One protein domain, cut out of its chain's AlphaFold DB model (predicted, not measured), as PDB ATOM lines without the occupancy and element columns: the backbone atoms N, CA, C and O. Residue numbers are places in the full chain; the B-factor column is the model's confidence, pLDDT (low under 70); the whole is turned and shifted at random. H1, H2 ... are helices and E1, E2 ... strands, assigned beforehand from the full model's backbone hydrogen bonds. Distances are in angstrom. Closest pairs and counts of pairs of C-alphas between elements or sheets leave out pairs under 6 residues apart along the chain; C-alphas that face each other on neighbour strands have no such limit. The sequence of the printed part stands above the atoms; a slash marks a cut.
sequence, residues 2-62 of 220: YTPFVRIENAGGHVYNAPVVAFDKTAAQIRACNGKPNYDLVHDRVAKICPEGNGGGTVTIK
ATOM      1  N   TYR A   2     187.906 137.418 172.810       85.00
ATOM      2  CA  TYR A   2     189.053 136.517 172.684       85.00
ATOM      3  C   TYR A   2     188.882 135.292 173.599       85.00
ATOM      4  O   TYR A   2     188.347 135.412 174.697       85.00
ATOM      5  N   THR A   3     189.350 134.125 173.152       85.94
ATOM      6  CA  THR A   3     189.462 132.907 173.965       85.94
ATOM      7  C   THR A   3     190.686 132.103 173.515       85.94
ATOM      8  O   THR A   3     190.948 132.049 172.309       85.94
ATOM      9  N   PRO A   4     191.425 131.458 174.438       88.25
ATOM     10  CA  PRO A   4     192.481 130.522 174.066       88.25
ATOM     11  C   PRO A   4     191.912 129.185 173.566       88.25
ATOM     12  O   PRO A   4     192.651 128.367 173.028       88.25
ATOM     13  N   PHE A   5     190.610 128.926 173.727       87.06
ATOM     14  CA  PHE A   5     190.002 127.658 173.335       87.06
ATOM     15  C   PHE A   5     189.525 127.684 171.886       87.06
ATOM     16  O   PHE A   5     188.567 128.373 171.536       87.06
ATOM     17  N   VAL A   6     190.181 126.890 171.043       87.44
ATOM     18  CA  VAL A   6     189.908 126.815 169.606       87.44
ATOM     19  C   VAL A   6     189.335 125.448 169.267       87.44
ATOM     20  O   VAL A   6     189.946 124.415 169.543       87.44
ATOM     21  N   ARG A   7     188.164 125.431 168.630       88.06
ATOM     22  CA  ARG A   7     187.578 124.212 168.068       88.06
ATOM     23  C   ARG A   7     188.047 124.034 166.630       88.06
ATOM     24  O   ARG A   7     187.871 124.932 165.812       88.06
ATOM     25  N   ILE A   8     188.592 122.864 166.313       85.12
ATOM     26  CA  ILE A   8     189.005 122.530 164.945       85.12
ATOM     27  C   ILE A   8     187.952 121.604 164.330       85.12
ATOM     28  O   ILE A   8     187.835 120.438 164.706       85.12
ATOM     29  N   GLU A   9     187.175 122.124 163.376       85.06
ATOM     30  CA  GLU A   9     186.040 121.407 162.767       85.06
ATOM     31  C   GLU A   9     186.471 120.105 162.076       85.06
ATOM     32  O   GLU A   9     185.864 119.057 162.281       85.06
ATOM     33  N   ASN A  10     187.588 120.145 161.346       84.94
ATOM     34  CA  ASN A  10     188.107 119.004 160.587       84.94
ATOM     35  C   ASN A  10     188.935 118.013 161.426       84.94
ATOM     36  O   ASN A  10     189.452 117.040 160.887       84.94
ATOM     37  N   ALA A  11     189.066 118.241 162.736       81.06
ATOM     38  CA  ALA A  11     189.765 117.354 163.666       81.06
ATOM     39  C   ALA A  11     188.772 116.742 164.665       81.06
ATOM     40  O   ALA A  11     188.957 116.836 165.871       81.06
ATOM     41  N   GLY A  12     187.655 116.196 164.174       82.31
ATOM     42  CA  GLY A  12     186.657 115.527 165.020       82.31
ATOM     43  C   GLY A  12     185.921 116.448 166.001       82.31
ATOM     44  O   GLY A  12     185.261 115.964 166.917       82.31
ATOM     45  N   GLY A  13     186.024 117.772 165.833       82.62
ATOM     46  CA  GLY A  13     185.411 118.747 166.729       82.62
ATOM     47  C   GLY A  13     186.111 118.899 168.082       82.62
ATOM     48  O   GLY A  13     185.489 119.445 168.994       82.62
ATOM     49  N   HIS A  14     187.364 118.450 168.217       83.62
ATOM     50  CA  HIS A  14     188.165 118.653 169.425       83.62
ATOM     51  C   HIS A  14     188.386 120.143 169.726       83.62
ATOM     52  O   HIS A  14     188.521 120.971 168.817       83.62
ATOM     53  N   VAL A  15     188.432 120.466 171.020       82.69
ATOM     54  CA  VAL A  15     188.767 121.797 171.535       82.69
ATOM     55  C   VAL A  15     190.204 121.768 172.032       82.69
ATOM     56  O   VAL A  15     190.560 120.948 172.875       82.69
ATOM     57  N   TYR A  16     191.020 122.668 171.503       84.81
ATOM     58  CA  TYR A  16     192.414 122.837 171.876       84.81
ATOM     59  C   TYR A  16     192.569 124.084 172.728       84.81
ATOM     60  O   TYR A  16     191.959 125.112 172.449       84.81
ATOM     61  N   ASN A  17     193.434 123.998 173.730       86.12
ATOM     62  CA  ASN A  17     193.960 125.171 174.405       86.12
ATOM     63  C   ASN A  17     195.146 125.711 173.589       86.12
ATOM     64  O   ASN A  17     196.208 125.090 173.534       86.12
ATOM     65  N   ALA A  18     194.923 126.823 172.898       88.62
ATOM     66  CA  ALA A  18     195.819 127.442 171.934       88.62
ATOM     67  C   ALA A  18     195.995 128.934 172.277       88.62
ATOM     68  O   ALA A  18     195.409 129.797 171.614       88.62
ATOM     69  N   PRO A  19     196.777 129.256 173.321       90.06
ATOM     70  CA  PRO A  19     196.986 130.632 173.743       90.06
ATOM     71  C   PRO A  19     197.747 131.418 172.663       90.06
ATOM     72  O   PRO A  19     198.610 130.879 171.960       90.06
ATOM     73  N   VAL A  20     197.409 132.699 172.494       90.44
ATOM     74  CA  VAL A  20     197.816 133.496 171.323       90.44
ATOM     75  C   VAL A  20     198.652 134.697 171.753       90.44
ATOM     76  O   VAL A  20     198.224 135.516 172.554       90.44
ATOM     77  N   VAL A  21     199.844 134.845 171.170       92.50
ATOM     78  CA  VAL A  21     200.741 135.978 171.473       92.50
ATOM     79  C   VAL A  21     200.454 137.231 170.647       92.50
ATOM     80  O   VAL A  21     200.877 138.317 171.028       92.50
ATOM     81  N   ALA A  22     199.785 137.083 169.503       91.81
ATOM     82  CA  ALA A  22     199.342 138.164 168.629       91.81
ATOM     83  C   ALA A  22     198.203 137.645 167.740       91.81
ATOM     84  O   ALA A  22     198.350 136.598 167.110       91.81
ATOM     85  N   PHE A  23     197.081 138.362 167.684       87.44
ATOM     86  CA  PHE A  23     195.889 137.948 166.940       87.44
ATOM     87  C   PHE A  23     195.503 138.995 165.895       87.44
ATOM     88  O   PHE A  23     195.489 140.188 166.197       87.44
ATOM     89  N   ASP A  24     195.170 138.537 164.684       88.50
ATOM     90  CA  ASP A  24     194.726 139.389 163.573       88.50
ATOM     91  C   ASP A  24     195.692 140.555 163.276       88.50
ATOM     92  O   ASP A  24     195.320 141.731 163.217       88.50
ATOM     93  N   LYS A  25     196.985 140.221 163.161       91.94
ATOM     94  CA  LYS A  25     198.065 141.150 162.801       91.94
ATOM     95  C   LYS A  25     198.967 140.557 161.729       91.94
ATOM     96  O   LYS A  25     199.196 139.350 161.681       91.94
ATOM     97  N   THR A  26     199.542 141.424 160.904       92.31
ATOM     98  CA  THR A  26     200.578 141.045 159.942       92.31
ATOM     99  C   THR A  26     201.944 140.936 160.618       92.31
ATOM    100  O   THR A  26     202.219 141.583 161.631       92.31
ATOM    101  N   ALA A  27     202.846 140.167 160.005       91.56
ATOM    102  CA  ALA A  27     204.232 140.038 160.451       91.56
ATOM    103  C   ALA A  27     204.929 141.399 160.634       91.56
ATOM    104  O   ALA A  27     205.622 141.610 161.627       91.56
ATOM    105  N   ALA A  28     204.706 142.341 159.712       91.81
ATOM    106  CA  ALA A  28     205.301 143.673 159.769       91.81
ATOM    107  C   ALA A  28     204.788 144.505 160.957       91.81
ATOM    108  O   ALA A  28     205.570 145.233 161.562       91.81
ATOM    109  N   GLN A  29     203.505 144.373 161.320       94.19
ATOM    110  CA  GLN A  29     202.902 145.120 162.433       94.19
ATOM    111  C   GLN A  29     203.469 144.706 163.793       94.19
ATOM    112  O   GLN A  29     203.644 145.552 164.666       94.19
ATOM    113  N   ILE A  30     203.751 143.415 163.974       95.06
ATOM    114  CA  ILE A  30     204.199 142.873 165.263       95.06
ATOM    115  C   ILE A  30     205.719 142.777 165.374       95.06
ATOM    116  O   ILE A  30     206.227 142.503 166.454       95.06
ATOM    117  N   ARG A  31     206.466 142.974 164.280       93.75
ATOM    118  CA  ARG A  31     207.919 142.776 164.244       93.75
ATOM    119  C   ARG A  31     208.631 143.674 165.257       93.75
ATOM    120  O   ARG A  31     208.695 144.889 165.105       93.75
ATOM    121  N   ALA A  32     209.305 143.045 166.213       95.06
ATOM    122  CA  ALA A  32     210.112 143.705 167.231       95.06
ATOM    123  C   ALA A  32     211.432 142.952 167.446       95.06
ATOM    124  O   ALA A  32     211.763 142.523 168.547       95.06
ATOM    125  N   CYS A  33     212.202 142.758 166.369       91.94
ATOM    126  CA  CYS A  33     213.436 141.974 166.431       91.94
ATOM    127  C   CYS A  33     214.566 142.614 167.230       91.94
ATOM    128  O   CYS A  33     215.296 141.920 167.934       91.94
ATOM    129  N   ASN A  34     214.727 143.926 167.103       89.75
ATOM    130  CA  ASN A  34     215.806 144.681 167.742       89.75
ATOM    131  C   ASN A  34     215.243 145.846 168.570       89.75
ATOM    132  O   ASN A  34     215.947 146.811 168.840       89.75
ATOM    133  N   GLY A  35     213.957 145.783 168.923       88.75
ATOM    134  CA  GLY A  35     213.232 146.868 169.576       88.75
ATOM    135  C   GLY A  35     212.218 146.348 170.586       88.75
ATOM    136  O   GLY A  35     212.020 145.142 170.723       88.75
ATOM    137  N   LYS A  36     211.584 147.279 171.298       94.25
ATOM    138  CA  LYS A  36     210.530 146.970 172.264       94.25
ATOM    139  C   LYS A  36     209.253 146.548 171.517       94.25
ATOM    140  O   LYS A  36     208.848 147.273 170.610       94.25
ATOM    141  N   PRO A  37     208.613 145.424 171.885       96.50
ATOM    142  CA  PRO A  37     207.320 145.051 171.323       96.50
ATOM    143  C   PRO A  37     206.243 146.111 171.591       96.50
ATOM    144  O   PRO A  37     206.256 146.762 172.638       96.50
ATOM    145  N   ASN A  38     205.315 146.280 170.647       95.81
ATOM    146  CA  ASN A  38     204.119 147.085 170.866       95.81
ATOM    147  C   ASN A  38     203.049 146.223 171.548       95.81
ATOM    148  O   ASN A  38     202.430 145.387 170.892       95.81
ATOM    149  N   TYR A  39     202.845 146.444 172.845       94.81
ATOM    150  CA  TYR A  39     201.924 145.667 173.679       94.81
ATOM    151  C   TYR A  39     200.438 145.895 173.358       94.81
ATOM    152  O   TYR A  39     199.606 145.076 173.723       94.81
ATOM    153  N   ASP A  40     200.101 146.910 172.554       93.38
ATOM    154  CA  ASP A  40     198.747 147.036 171.991       93.38
ATOM    155  C   ASP A  40     198.464 145.975 170.908       93.38
ATOM    156  O   ASP A  40     197.324 145.782 170.483       93.38
ATOM    157  N   LEU A  41     199.512 145.319 170.395       94.44
ATOM    158  CA  LEU A  41     199.439 144.368 169.280       94.44
ATOM    159  C   LEU A  41     199.852 142.948 169.670       94.44
ATOM    160  O   LEU A  41     199.561 142.011 168.923       94.44
ATOM    161  N   VAL A  42     200.565 142.790 170.784       95.56
ATOM    162  CA  VAL A  42     201.138 141.516 171.228       95.56
ATOM    163  C   VAL A  42     201.021 141.371 172.738       95.56
ATOM    164  O   VAL A  42     201.014 142.357 173.463       95.56
ATOM    165  N   HIS A  43     201.019 140.132 173.206       95.31
ATOM    166  CA  HIS A  43     200.943 139.777 174.617       95.31
ATOM    167  C   HIS A  43     202.044 140.455 175.466       95.31
ATOM    168  O   HIS A  43     203.218 140.450 175.085       95.31
ATOM    169  N   ASP A  44     201.708 140.960 176.657       94.81
ATOM    170  CA  ASP A  44     202.610 141.737 177.536       94.81
ATOM    171  C   ASP A  44     203.890 140.989 177.949       94.81
ATOM    172  O   ASP A  44     204.963 141.565 178.168       94.81
ATOM    173  N   ARG A  45     203.792 139.661 178.031       94.50
ATOM    174  CA  ARG A  45     204.934 138.770 178.292       94.50
ATOM    175  C   ARG A  45     205.915 138.637 177.127       94.50
ATOM    176  O   ARG A  45     207.000 138.089 177.334       94.50
ATOM    177  N   VAL A  46     205.611 139.141 175.932       95.81
ATOM    178  CA  VAL A  46     206.547 139.120 174.799       95.81
ATOM    179  C   VAL A  46     207.708 140.077 175.077       95.81
ATOM    180  O   VAL A  46     207.547 141.280 175.285       95.81
ATOM    181  N   ALA A  47     208.923 139.536 175.083       95.12
ATOM    182  CA  ALA A  47     210.152 140.319 175.163       95.12
ATOM    183  C   ALA A  47     210.683 140.685 173.770       95.12
ATOM    184  O   ALA A  47     211.236 141.767 173.588       95.12
ATOM    185  N   LYS A  48     210.517 139.781 172.798       95.31
ATOM    186  CA  LYS A  48     210.980 139.930 171.414       95.31
ATOM    187  C   LYS A  48     210.128 139.061 170.499       95.31
ATOM    188  O   LYS A  48     209.778 137.944 170.872       95.31
ATOM    189  N   ILE A  49     209.831 139.546 169.299       94.69
ATOM    190  CA  ILE A  49     209.100 138.782 168.282       94.69
ATOM    191  C   ILE A  49     209.646 139.103 166.885       94.69
ATOM    192  O   ILE A  49     209.787 140.261 166.489       94.69
ATOM    193  N   CYS A  50     210.009 138.055 166.154       93.94
ATOM    194  CA  CYS A  50     210.663 138.091 164.852       93.94
ATOM    195  C   CYS A  50     209.977 137.125 163.889       93.94
ATOM    196  O   CYS A  50     210.453 136.005 163.740       93.94
ATOM    197  N   PRO A  51     208.903 137.530 163.200       91.19
ATOM    198  CA  PRO A  51     208.150 136.614 162.339       91.19
ATOM    199  C   PRO A  51     208.939 136.049 161.141       91.19
ATOM    200  O   PRO A  51     208.580 135.009 160.611       91.19
ATOM    201  N   GLU A  52     210.031 136.700 160.727       82.44
ATOM    202  CA  GLU A  52     210.821 136.339 159.531       82.44
ATOM    203  C   GLU A  52     212.187 135.693 159.857       82.44
ATOM    204  O   GLU A  52     213.102 135.697 159.038       82.44
ATOM    205  N   GLY A  53     212.381 135.189 161.077       67.50
ATOM    206  CA  GLY A  53     213.620 134.501 161.466       67.50
ATOM    207  C   GLY A  53     213.863 133.180 160.714       67.50
ATOM    208  O   GLY A  53     212.920 132.549 160.231       67.50
ATOM    209  N   ASN A  54     215.129 132.741 160.664       56.69
ATOM    210  CA  ASN A  54     215.552 131.474 160.047       56.69
ATOM    211  C   ASN A  54     214.713 130.292 160.571       56.69
ATOM    212  O   ASN A  54     214.875 129.892 161.721       56.69
ATOM    213  N   GLY A  55     213.840 129.735 159.721       66.12
ATOM    214  CA  GLY A  55     213.019 128.557 160.035       66.12
ATOM    215  C   GLY A  55     211.545 128.811 160.384       66.12
ATOM    216  O   GLY A  55     210.884 127.872 160.809       66.12
ATOM    217  N   GLY A  56     211.015 130.030 160.193       74.50
ATOM    218  CA  GLY A  56     209.584 130.331 160.409       74.50
ATOM    219  C   GLY A  56     209.290 131.364 161.502       74.50
ATOM    220  O   GLY A  56     208.163 131.446 161.984       74.50
ATOM    221  N   GLY A  57     210.294 132.158 161.885       88.19
ATOM    222  CA  GLY A  57     210.169 133.184 162.914       88.19
ATOM    223  C   GLY A  57     210.421 132.703 164.343       88.19
ATOM    224  O   GLY A  57     210.496 131.512 164.625       88.19
ATOM    225  N   THR A  58     210.619 133.648 165.264       92.38
ATOM    226  CA  THR A  58     210.869 133.377 166.687       92.38
ATOM    227  C   THR A  58     210.112 134.344 167.587       92.38
ATOM    228  O   THR A  58     209.882 135.503 167.239       92.38
ATOM    229  N   VAL A  59     209.757 133.878 168.781       93.50
ATOM    230  CA  VAL A  59     209.223 134.700 169.868       93.50
ATOM    231  C   VAL A  59     209.987 134.382 171.149       93.50
ATOM    232  O   VAL A  59     210.329 133.233 171.420       93.50
ATOM    233  N   THR A  60     210.293 135.409 171.932       94.62
ATOM    234  CA  THR A  60     210.869 135.287 173.270       94.62
ATOM    235  C   THR A  60     209.830 135.757 174.270       94.62
ATOM    236  O   THR A  60     209.392 136.907 174.207       94.62
ATOM    237  N   ILE A  61     209.455 134.876 175.193       94.00
ATOM    238  CA  ILE A  61     208.406 135.118 176.184       94.00
ATOM    239  C   ILE A  61     209.029 135.103 177.580       94.00
ATOM    240  O   ILE A  61     209.871 134.260 177.890       94.00
ATOM    241  N   LYS A  62     208.635 136.062 178.420       94.75
ATOM    242  CA  LYS A  62     209.051 136.145 179.822       94.75
ATOM    243  C   LYS A  62     208.310 135.093 180.641       94.75
ATOM    244  O   LYS A  62     207.085 135.133 180.727       94.75
TER     245      LYS A  62
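AT A GLANCE: This is residues 2 to 62 of the 220 residues of an uncharacterized protein of Actinobacteria bacterium (UniProt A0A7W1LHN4). The printed part has little regular structure: hairpin E1 and E2 is an arm at one end, and a lobe at the other holds hairpin E3 and E4, short helix H1 and loop residues 31 to 45. The 61 printed residues run E1, E2, H1, E3, E4, class mixed, with 19 in named elements; both two-stranded sheets are antiparallel. The whole is loose, radius of gyration of the C-alphas 13.4 A, spanning 41 by 24 by 20 A.

HOW THE PARTS SIT: Start at E1, residues 5 to 7, and E2, residues 15 to 17, antiparallel at 149 degrees, N 6 to O 16 2.9 A. Both are apart from E3, residues 46 to 50, and E4, residues 58 to 61, antiparallel at 178 degrees, N 50 to O 58 2.8 A. H1, residues 27 to 30, comes closest to E3 at C-alphas 30 and 49, 7.1 A.

IN THESE COORDINATES: Find C-alpha 5 at (190.002, 127.658, 173.335); E4 runs 10.0 A to C-alpha 61 at (208.406, 135.118, 176.184).

THE WHOLE: The printed part has no cut; H1 to E3 is a long link; residues 53 to 55 have pLDDT under 70.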